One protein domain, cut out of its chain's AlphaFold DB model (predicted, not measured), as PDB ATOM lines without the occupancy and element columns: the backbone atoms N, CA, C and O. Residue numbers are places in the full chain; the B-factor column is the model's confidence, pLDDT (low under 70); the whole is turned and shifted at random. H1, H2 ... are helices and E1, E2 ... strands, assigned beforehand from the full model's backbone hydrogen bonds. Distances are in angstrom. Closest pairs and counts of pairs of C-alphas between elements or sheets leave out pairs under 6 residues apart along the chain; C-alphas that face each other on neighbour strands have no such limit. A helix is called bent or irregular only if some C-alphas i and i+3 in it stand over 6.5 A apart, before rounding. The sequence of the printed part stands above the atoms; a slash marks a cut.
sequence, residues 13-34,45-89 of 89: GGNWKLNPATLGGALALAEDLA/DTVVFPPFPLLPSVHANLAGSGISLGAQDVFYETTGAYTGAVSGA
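What this domain is: This is residues 13 to 34 and 45 to 89 of the 89 residues of the protein "Triosephosphate isomerase" of archaeon (UniProt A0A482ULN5). Two short helices, H1 and H2, pack on each other at a steep angle, with a small sheet of two short parallel strands, E1 and E2, next to them; from this body a long tail with no named element, residues 62 to 89, runs past E2, where residues 68 to 69 pair with it, and then out into a wide loop at one end of the longest axis. The printed part has 67 residues, with two named strands and two named helices in the order E1, H1, E2, H2, and the sheet's order is E1, E2. The class is mixed, helices and strands, though under half of the residues are in named elements. The whole is only just compact, close to loose, with a radius of gyration of the C-alphas of 12.6 A, and elongated, spanning 39 by 25 by 18 A.

How they stand to each other: E1, residues 13 to 15, is the parallel neighbour of E2, residues 45 to 49, at 10 degrees between their directions. C-alphas 14 and 48 face each other at 4.5 A. Across this pair, N 14 and O 47 are 2.8 A apart and N 49 and O 14 are 2.9 A apart, both within hydrogen-bond range. Residues 47 to 48 of E2 also pair, parallel, with residues 68 to 69. H1, residues 23 to 34, touches H2, residues 52 to 61; their closest C-alphas are those of Leu 27 and Val 58, 6.0 A apart. H1 and H2 run the same way at a steep tilt of 47 degrees. The closest C-alphas of E2 and H2 are those of Phe 49 and Leu 55, 7.8 A apart. E1 and H2 are apart. In H1 every O i to N i+4 pair is within hydrogen-bond range; in H2 it is 4 of 6.

Where its parts are: E1, Gly 13 to Asn 15, begins with C-alpha 13 at (-24.532, 106.535, 43.033) and is 6.1 A long from first to last C-alpha. H1, Leu 23 to Ala 34, is 16.5 A long and begins with C-alpha 23 at (-27.906, 87.214, 48.038). E2, Asp 45 to Phe 49, is 13.6 A long. H2, Phe 52 to Asn 61, is 14.9 A long and ends with C-alpha 61 at (-35.865, 93.082, 43.007). H2 is irregular: C-alphas 53 and 56 are 7.5 A apart.

The domain as a whole: The two C-alphas farthest apart are those of Asp 32 and Ala 81, at 38.9 A. Residues 35 to 44 are not printed, and C-alphas 34 and 45 across this cut, in the link from H1 to E2, are 12.8 A apart. The link from E1 to H1 is short and that from E2 to H2 is tight. After H2, residues 62 to 89 hold no named element, and Ala 89 is the chain's last residue. The mean pLDDT of the printed part is 97.3, and no printed residue is under 70.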
ATOM      1  N   GLY A  13     -25.047 107.866  43.336       97.12
ATOM      2  CA  GLY A  13     -24.532 106.535  43.033       97.12
ATOM      3  C   GLY A  13     -24.136 105.768  44.291       97.12
ATOM      4  O   GLY A  13     -23.213 106.167  45.000       97.12
ATOM      5  N   GLY A  14     -24.799 104.644  44.549       97.69
ATOM      6  CA  GLY A  14     -24.461 103.719  45.628       97.69
ATOM      7  C   GLY A  14     -23.543 102.603  45.140       97.69
ATOM      8  O   GLY A  14     -24.030 101.556  44.719       97.69
ATOM      9  N   ASN A  15     -22.223 102.797  45.202       98.31
ATOM     10  CA  ASN A  15     -21.268 101.715  44.940       98.31
ATOM     11  C   ASN A  15     -21.159 100.800  46.166       98.31
ATOM     12  O   ASN A  15     -20.549 101.179  47.168       98.31
ATOM     13  N   TRP A  16     -21.739  99.599  46.090       98.31
ATOM     14  CA  TRP A  16     -21.756  98.665  47.218       98.31
ATOM     15  C   TRP A  16     -20.411  97.957  47.430       98.31
ATOM     16  O   TRP A  16     -20.193  97.333  48.472       98.31
ATOM     17  N   LYS A  17     -19.474  98.095  46.480       97.81
ATOM     18  CA  LYS A  17     -18.178  97.406  46.481       97.81
ATOM     19  C   LYS A  17     -18.402  95.898  46.645       97.81
ATOM     20  O   LYS A  17     -19.359  95.357  46.105       97.81
ATOM     21  N   LEU A  18     -17.569  95.208  47.419       97.31
ATOM     22  CA  LEU A  18     -17.717  93.777  47.701       97.31
ATOM     23  C   LEU A  18     -18.767  93.491  48.799       97.31
ATOM     24  O   LEU A  18     -18.496  92.750  49.738       97.31
ATOM     25  N   ASN A  19     -19.943  94.121  48.729       97.81
ATOM     26  CA  ASN A  19     -21.032  93.930  49.691       97.81
ATOM     27  C   ASN A  19     -22.412  94.042  49.028       97.81
ATOM     28  O   ASN A  19     -22.543  94.701  48.002       97.81
ATOM     29  N   PRO A  20     -23.463  93.497  49.655       97.12
ATOM     30  CA  PRO A  20     -23.428  92.495  50.726       97.12
ATOM     31  C   PRO A  20     -22.786  91.177  50.267       97.12
ATOM     32  O   PRO A  20     -22.739  90.886  49.076       97.12
ATOM     33  N   ALA A  21     -22.282  90.372  51.206       95.50
ATOM     34  CA  ALA A  21     -21.625  89.099  50.880       95.50
ATOM     35  C   ALA A  21     -22.610  87.985  50.470       95.50
ATOM     36  O   ALA A  21     -22.193  86.936  49.987       95.50
ATOM     37  N   THR A  22     -23.912  88.188  50.687       97.94
ATOM     38  CA  THR A  22     -24.953  87.186  50.445       97.94
ATOM     39  C   THR A  22     -26.069  87.749  49.579       97.94
ATOM     40  O   THR A  22     -26.378  88.941  49.635       97.94
ATOM     41  N   LEU A  23     -26.725  86.864  48.822       98.25
ATOM     42  CA  LEU A  23     -27.906  87.214  48.038       98.25
ATOM     43  C   LEU A  23     -29.010  87.806  48.922       98.25
ATOM     44  O   LEU A  23     -29.515  88.879  48.620       98.25
ATOM     45  N   GLY A  24     -29.334  87.158  50.046       98.56
ATOM     46  CA  GLY A  24     -30.366  87.651  50.965       98.56
ATOM     47  C   GLY A  24     -30.072  89.055  51.500       98.56
ATOM     48  O   GLY A  24     -30.969  89.889  51.544       98.56
ATOM     49  N   GLY A  25     -28.808  89.352  51.827       98.44
ATOM     50  CA  GLY A  25     -28.408  90.692  52.262       98.44
ATOM     51  C   GLY A  25     -28.552  91.742  51.159       98.44
ATOM     52  O   GLY A  25     -29.000  92.854  51.426       98.44
ATOM     53  N   ALA A  26     -28.207  91.394  49.916       98.44
ATOM     54  CA  ALA A  26     -28.363  92.287  48.768       98.44
ATOM     55  C   ALA A  26     -29.832  92.574  48.439       98.44
ATOM     56  O   ALA A  26     -30.170  93.717  48.136       98.44
ATOM     57  N   LEU A  27     -30.700  91.563  48.530       98.56
ATOM     58  CA  LEU A  27     -32.136  91.731  48.310       98.56
ATOM     59  C   LEU A  27     -32.768  92.602  49.398       98.56
ATOM     60  O   LEU A  27     -33.428  93.582  49.066       98.56
ATOM     61  N   ALA A  28     -32.466  92.326  50.671       98.50
ATOM     62  CA  ALA A  28     -32.949  93.134  51.788       98.50
ATOM     63  C   ALA A  28     -32.505  94.603  51.669       98.50
ATOM     64  O   ALA A  28     -33.319  95.507  51.823       98.50
ATOM     65  N   LEU A  29     -31.236  94.853  51.322       98.31
ATOM     66  CA  LEU A  29     -30.729  96.214  51.119       98.31
ATOM     67  C   LEU A  29     -31.431  96.930  49.953       98.31
ATOM     68  O   LEU A  29     -31.729  98.120  50.051       98.31
ATOM     69  N   ALA A  30     -31.691  96.220  48.852       98.00
ATOM     70  CA  ALA A  30     -32.405  96.767  47.700       98.00
ATOM     71  C   ALA A  30     -33.858  97.142  48.047       98.00
ATOM     72  O   ALA A  30     -34.310  98.229  47.685       98.00
ATOM     73  N   GLU A  31     -34.570  96.273  48.767       97.88
ATOM     74  CA  GLU A  31     -35.952  96.498  49.215       97.88
ATOM     75  C   GLU A  31     -36.070  97.669  50.192       97.88
ATOM     76  O   GLU A  31     -36.958  98.518  50.035       97.88
ATOM     77  N   ASP A  32     -35.163  97.746  51.168       97.94
ATOM     78  CA  ASP A  32     -35.111  98.851  52.126       97.94
ATOM     79  C   ASP A  32     -34.871 100.178  51.406       97.94
ATOM     80  O   ASP A  32     -35.588 101.156  51.640       97.94
ATOM     81  N   LEU A  33     -33.916 100.208  50.470       95.75
ATOM     82  CA  LEU A  33     -33.625 101.402  49.683       95.75
ATOM     83  C   LEU A  33     -34.826 101.822  48.828       95.75
ATOM     84  O   LEU A  33     -35.216 102.991  48.846       95.75
ATOM     85  N   ALA A  34     -35.445 100.880  48.110       95.25
ATOM     86  CA  ALA A  34     -36.644 101.146  47.319       95.25
ATOM     87  C   ALA A  34     -37.777 101.695  48.190       95.25
ATOM     88  O   ALA A  34     -38.465 102.631  47.791       95.25
ATOM     89  N   ASP A  45     -31.721 111.379  40.436       93.25
ATOM     90  CA  ASP A  45     -31.527 110.080  39.796       93.25
ATOM     91  C   ASP A  45     -30.700 109.191  40.730       93.25
ATOM     92  O   ASP A  45     -29.617 109.571  41.174       93.25
ATOM     93  N   THR A  46     -31.216 108.009  41.058       95.62
ATOM     94  CA  THR A  46     -30.534 107.080  41.967       95.62
ATOM     95  C   THR A  46     -30.110 105.838  41.208       95.62
ATOM     96  O   THR A  46     -30.918 105.231  40.504       95.62
ATOM     97  N   VAL A  47     -28.850 105.445  41.374       97.69
ATOM     98  CA  VAL A  47     -28.284 104.228  40.791       97.69
ATOM     99  C   VAL A  47     -27.520 103.444  41.850       97.69
ATOM    100  O   VAL A  47     -26.815 104.031  42.673       97.69
ATOM    101  N   VAL A  48     -27.643 102.118  41.840       98.38
ATOM    102  CA  VAL A  48     -26.845 101.232  42.698       98.38
ATOM    103  C   VAL A  48     -25.964 100.303  41.877       98.38
ATOM    104  O   VAL A  48     -26.334  99.883  40.780       98.38
ATOM    105  N   PHE A  49     -24.797  99.977  42.431       98.56
ATOM    106  CA  PHE A  49     -23.800  99.114  41.805       98.56
ATOM    107  C   PHE A  49     -23.488  97.933  42.738       98.56
ATOM    108  O   PHE A  49     -22.560  98.032  43.549       98.56
ATOM    109  N   PRO A  50     -24.270  96.837  42.697       98.38
ATOM    110  CA  PRO A  50     -24.003  95.632  43.483       98.38
ATOM    111  C   PRO A  50     -22.815  94.824  42.921       98.38
ATOM    112  O   PRO A  50     -22.429  95.019  41.766       98.38
ATOM    113  N   PRO A  51     -22.244  93.883  43.701       98.12
ATOM    114  CA  PRO A  51     -21.305  92.890  43.189       98.12
ATOM    115  C   PRO A  51     -21.897  92.117  42.006       98.12
ATOM    116  O   PRO A  51     -23.064  91.722  42.044       98.12
ATOM    117  N   PHE A  52     -21.074  91.832  40.995       97.62
ATOM    118  CA  PHE A  52     -21.491  91.161  39.757       97.62
ATOM    119  C   PHE A  52     -22.368  89.912  39.947       97.62
ATOM    120  O   PHE A  52     -23.416  89.844  39.305       97.62
ATOM    121  N   PRO A  53     -22.028  88.957  40.839       97.00
ATOM    122  CA  PRO A  53     -22.847  87.756  41.027       97.00
ATOM    123  C   PRO A  53     -24.273  88.036  41.519       97.00
ATOM    124  O   PRO A  53     -25.148  87.189  41.376       97.00
ATOM    125  N   LEU A  54     -24.510  89.206  42.118       98.25
ATOM    126  CA  LEU A  54     -25.794  89.600  42.700       98.25
ATOM    127  C   LEU A  54     -26.598  90.515  41.767       98.25
ATOM    128  O   LEU A  54     -27.785  90.740  42.004       98.25
ATOM    129  N   LEU A  55     -25.972  91.033  40.706       97.56
ATOM    130  CA  LEU A  55     -26.537  92.049  39.821       97.56
ATOM    131  C   LEU A  55     -27.880  91.624  39.191       97.56
ATOM    132  O   LEU A  55     -28.830  92.399  39.316       97.56
ATOM    133  N   PRO A  56     -28.047  90.413  38.615       97.69
ATOM    134  CA  PRO A  56     -29.330  90.007  38.027       97.69
ATOM    135  C   PRO A  56     -30.468  89.916  39.051       97.69
ATOM    136  O   PRO A  56     -31.607  90.281  38.765       97.69
ATOM    137  N   SER A  57     -30.172  89.453  40.267       98.38
ATOM    138  CA  SER A  57     -31.179  89.321  41.321       98.38
ATOM    139  C   SER A  57     -31.587  90.677  41.891       98.38
ATOM    140  O   SER A  57     -32.773  90.922  42.091       98.38
ATOM    141  N   VAL A  58     -30.625  91.580  42.098       98.38
ATOM    142  CA  VAL A  58     -30.910  92.962  42.515       98.38
ATOM    143  C   VAL A  58     -31.702  93.700  41.431       98.38
ATOM    144  O   VAL A  58     -32.628  94.433  41.767       98.38
ATOM    145  N   HIS A  59     -31.414  93.462  40.145       98.00
ATOM    146  CA  HIS A  59     -32.199  94.012  39.035       98.00
ATOM    147  C   HIS A  59     -33.679  93.642  39.138       98.00
ATOM    148  O   HIS A  59     -34.539  94.521  39.127       98.00
ATOM    149  N   ALA A  60     -33.962  92.344  39.276       98.06
ATOM    150  CA  ALA A  60     -35.325  91.850  39.406       98.06
ATOM    151  C   ALA A  60     -36.022  92.434  40.645       98.06
ATOM    152  O   ALA A  60     -37.191  92.806  40.569       98.06
ATOM    153  N   ASN A  61     -35.298  92.572  41.761       97.62
ATOM    154  CA  ASN A  61     -35.865  93.082  43.007       97.62
ATOM    155  C   ASN A  61     -36.198  94.582  42.968       97.62
ATOM    156  O   ASN A  61     -37.131  95.040  43.619       97.62
ATOM    157  N   LEU A  62     -35.447  95.360  42.186       96.88
ATOM    158  CA  LEU A  62     -35.657  96.801  42.029       96.88
ATOM    159  C   LEU A  62     -36.677  97.159  40.938       96.88
ATOM    160  O   LEU A  62     -36.907  98.350  40.692       96.88
ATOM    161  N   ALA A  63     -37.305  96.177  40.288       95.81
ATOM    162  CA  ALA A  63     -38.287  96.417  39.237       95.81
ATOM    163  C   ALA A  63     -39.413  97.357  39.717       95.81
ATOM    164  O   ALA A  63     -40.048  97.139  40.746       95.81
ATOM    165  N   GLY A  64     -39.648  98.442  38.972       93.56
ATOM    166  CA  GLY A  64     -40.673  99.441  39.296       93.56
ATOM    167  C   GLY A  64     -40.327 100.416  40.434       93.56
ATOM    168  O   GLY A  64     -41.121 101.311  40.708       93.56
ATOM    169  N   SER A  65     -39.156 100.302  41.074       94.06
ATOM    170  CA  SER A  65     -38.740 101.212  42.160       94.06
ATOM    171  C   SER A  65     -38.315 102.609  41.685       94.06
ATOM    172  O   SER A  65     -38.273 103.545  42.478       94.06
ATOM    173  N   GLY A  66     -37.963 102.749  40.401       93.25
ATOM    174  CA  GLY A  66     -37.330 103.954  39.856       93.25
ATOM    175  C   GLY A  66     -35.827 104.065  40.152       93.25
ATOM    176  O   GLY A  66     -35.190 105.008  39.687       93.25
ATOM    177  N   ILE A  67     -35.244 103.107  40.882       95.81
ATOM    178  CA  ILE A  67     -33.798 103.014  41.109       95.81
ATOM    179  C   ILE A  67     -33.157 102.319  39.905       95.81
ATOM    180  O   ILE A  67     -33.553 101.220  39.518       95.81
ATOM    181  N   SER A  68     -32.150 102.961  39.319       96.38
ATOM    182  CA  SER A  68     -31.356 102.395  38.227       96.38
ATOM    183  C   SER A  68     -30.289 101.429  38.750       96.38
ATOM    184  O   SER A  68     -29.883 101.482  39.912       96.38
ATOM    185  N   LEU A  69     -29.790 100.564  37.871       97.56
ATOM    186  CA  LEU A  69     -28.760  99.579  38.189       97.56
ATOM    187  C   LEU A  69     -27.524  99.790  37.311       97.56
ATOM    188  O   LEU A  69     -27.660 100.098  36.130       97.56
ATOM    189  N   GLY A  70     -26.335  99.579  37.872       97.81
ATOM    190  CA  GLY A  70     -25.082  99.541  37.120       97.81
ATOM    191  C   GLY A  70     -24.132  98.450  37.609       97.81
ATOM    192  O   GLY A  70     -24.319  97.872  38.680       97.81
ATOM    193  N   ALA A  71     -23.089  98.187  36.824       97.94
ATOM    194  CA  ALA A  71     -21.976  97.316  37.198       97.94
ATOM    195  C   ALA A  71     -20.810  98.120  37.796       97.94
ATOM    196  O   ALA A  71     -20.674  99.316  37.541       97.94
ATOM    197  N   GLN A  72     -19.968  97.469  38.603       98.06
ATOM    198  CA  GLN A  72     -18.820  98.125  39.250       98.06
ATOM    199  C   GLN A  72     -17.571  98.193  38.364       98.06
ATOM    200  O   GLN A  72     -16.682  98.996  38.638       98.06
ATOM    201  N   ASP A  73     -17.502  97.350  37.340       98.19
ATOM    202  CA  ASP A  73     -16.412  97.290  36.372       98.19
ATOM    203  C   ASP A  73     -16.975  96.834  35.021       98.19
ATOM    204  O   ASP A  73     -18.100  96.336  34.964       98.19
ATOM    205  N   VAL A  74     -16.233  97.028  33.935       98.06
ATOM    206  CA  VAL A  74     -16.588  96.523  32.605       98.06
ATOM    207  C   VAL A  74     -15.329  96.351  31.766       98.06
ATOM    208  O   VAL A  74     -14.457  97.218  31.722       98.06
ATOM    209  N   PHE A  75     -15.236  95.224  31.075       98.38
ATOM    210  CA  PHE A  75     -14.165  94.959  30.132       98.38
ATOM    211  C   PHE A  75     -14.511  95.531  28.757       98.38
ATOM    212  O   PHE A  75     -15.657  95.470  28.315       98.38
ATOM    213  N   TYR A  76     -13.513  96.107  28.089       97.81
ATOM    214  CA  TYR A  76     -13.713  96.878  26.859       97.81
ATOM    215  C   TYR A  76     -14.011  96.011  25.629       97.81
ATOM    216  O   TYR A  76     -14.612  96.504  24.677       97.81
ATOM    217  N   GLU A  77     -13.610  94.738  25.639       98.19
ATOM    218  CA  GLU A  77     -13.918  93.800  24.557       98.19
ATOM    219  C   GLU A  77     -15.288  93.159  24.746       98.19
ATOM    220  O   GLU A  77     -15.676  92.782  25.853       98.19
ATOM    221  N   THR A  78     -15.996  92.953  23.637       97.81
ATOM    222  CA  THR A  78     -17.320  92.321  23.650       97.81
ATOM    223  C   THR A  78     -17.246  90.820  23.937       97.81
ATOM    224  O   THR A  78     -18.148  90.268  24.570       97.81
ATOM    225  N   THR A  79     -16.183  90.147  23.485       97.75
ATOM    226  CA  THR A  79     -15.929  88.715  23.694       97.75
ATOM    227  C   THR A  79     -14.454  88.377  23.453       97.75
ATOM    228  O   THR A  79     -13.766  89.078  22.716       97.75
ATOM    229  N   GLY A  80     -13.949  87.297  24.055       97.56
ATOM    230  CA  GLY A  80     -12.583  86.816  23.835       97.56
ATOM    231  C   GLY A  80     -12.019  86.009  25.003       97.56
ATOM    232  O   GLY A  80     -12.732  85.642  25.935       97.56
ATOM    233  N   ALA A  81     -10.717  85.725  24.955       98.00
ATOM    234  CA  ALA A  81     -10.012  84.908  25.946       98.00
ATOM    235  C   ALA A  81      -9.600  85.717  27.196       98.00
ATOM    236  O   ALA A  81      -8.420  85.806  27.533       98.00
ATOM    237  N   TYR A  82     -10.582  86.307  27.884       97.94
ATOM    238  CA  TYR A  82     -10.387  87.190  29.040       97.94
ATOM    239  C   TYR A  82     -10.983  86.573  30.311       97.94
ATOM    240  O   TYR A  82     -12.066  86.940  30.763       97.94
ATOM    241  N   THR A  83     -10.294  85.581  30.876       98.00
ATOM    242  CA  THR A  83     -10.776  84.833  32.048       98.00
ATOM    243  C   THR A  83     -11.112  85.762  33.218       98.00
ATOM    244  O   THR A  83     -10.244  86.465  33.728       98.00
ATOM    245  N   GLY A  84     -12.371  85.723  33.665       96.56
ATOM    246  CA  GLY A  84     -12.874  86.495  34.809       96.56
ATOM    247  C   GLY A  84     -13.330  87.921  34.487       96.56
ATOM    248  O   GLY A  84     -13.915  88.565  35.354       96.56
ATOM    249  N   ALA A  85     -13.106  88.405  33.265       97.94
ATOM    250  CA  ALA A  85     -13.590  89.705  32.819       97.94
ATOM    251  C   ALA A  85     -15.088  89.654  32.468       97.94
ATOM    252  O   ALA A  85     -15.605  88.607  32.072       97.94
ATOM    253  N   VAL A  86     -15.782  90.791  32.581       97.75
ATOM    254  CA  VAL A  86     -17.200  90.914  32.212       97.75
ATOM    255  C   VAL A  86     -17.352  91.920  31.080       97.75
ATOM    256  O   VAL A  86     -16.988  93.080  31.233       97.75
ATOM    257  N   SER A  87     -17.885  91.463  29.950       97.81
ATOM    258  CA  SER A  87     -18.199  92.296  28.786       97.81
ATOM    259  C   SER A  87     -19.366  93.247  29.068       97.81
ATOM    260  O   SER A  87     -20.243  92.940  29.873       97.81
ATOM    261  N   GLY A  88     -19.380  94.397  28.389       95.94
ATOM    262  CA  GLY A  88     -20.504  95.341  28.408       95.94
ATOM    263  C   GLY A  88     -21.606  95.059  27.377       95.94
ATOM    264  O   GLY A  88     -22.507  95.888  27.250       95.94
ATOM    265  N   ALA A  89     -21.497  93.966  26.609       93.81
ATOM    266  CA  ALA A  89     -22.441  93.576  25.556       93.81
ATOM    267  C   ALA A  89     -23.689  92.843  26.077       93.81
ATOM    268  O   ALA A  89     -23.607  92.194  27.143       93.81
TER     269      ALA A  89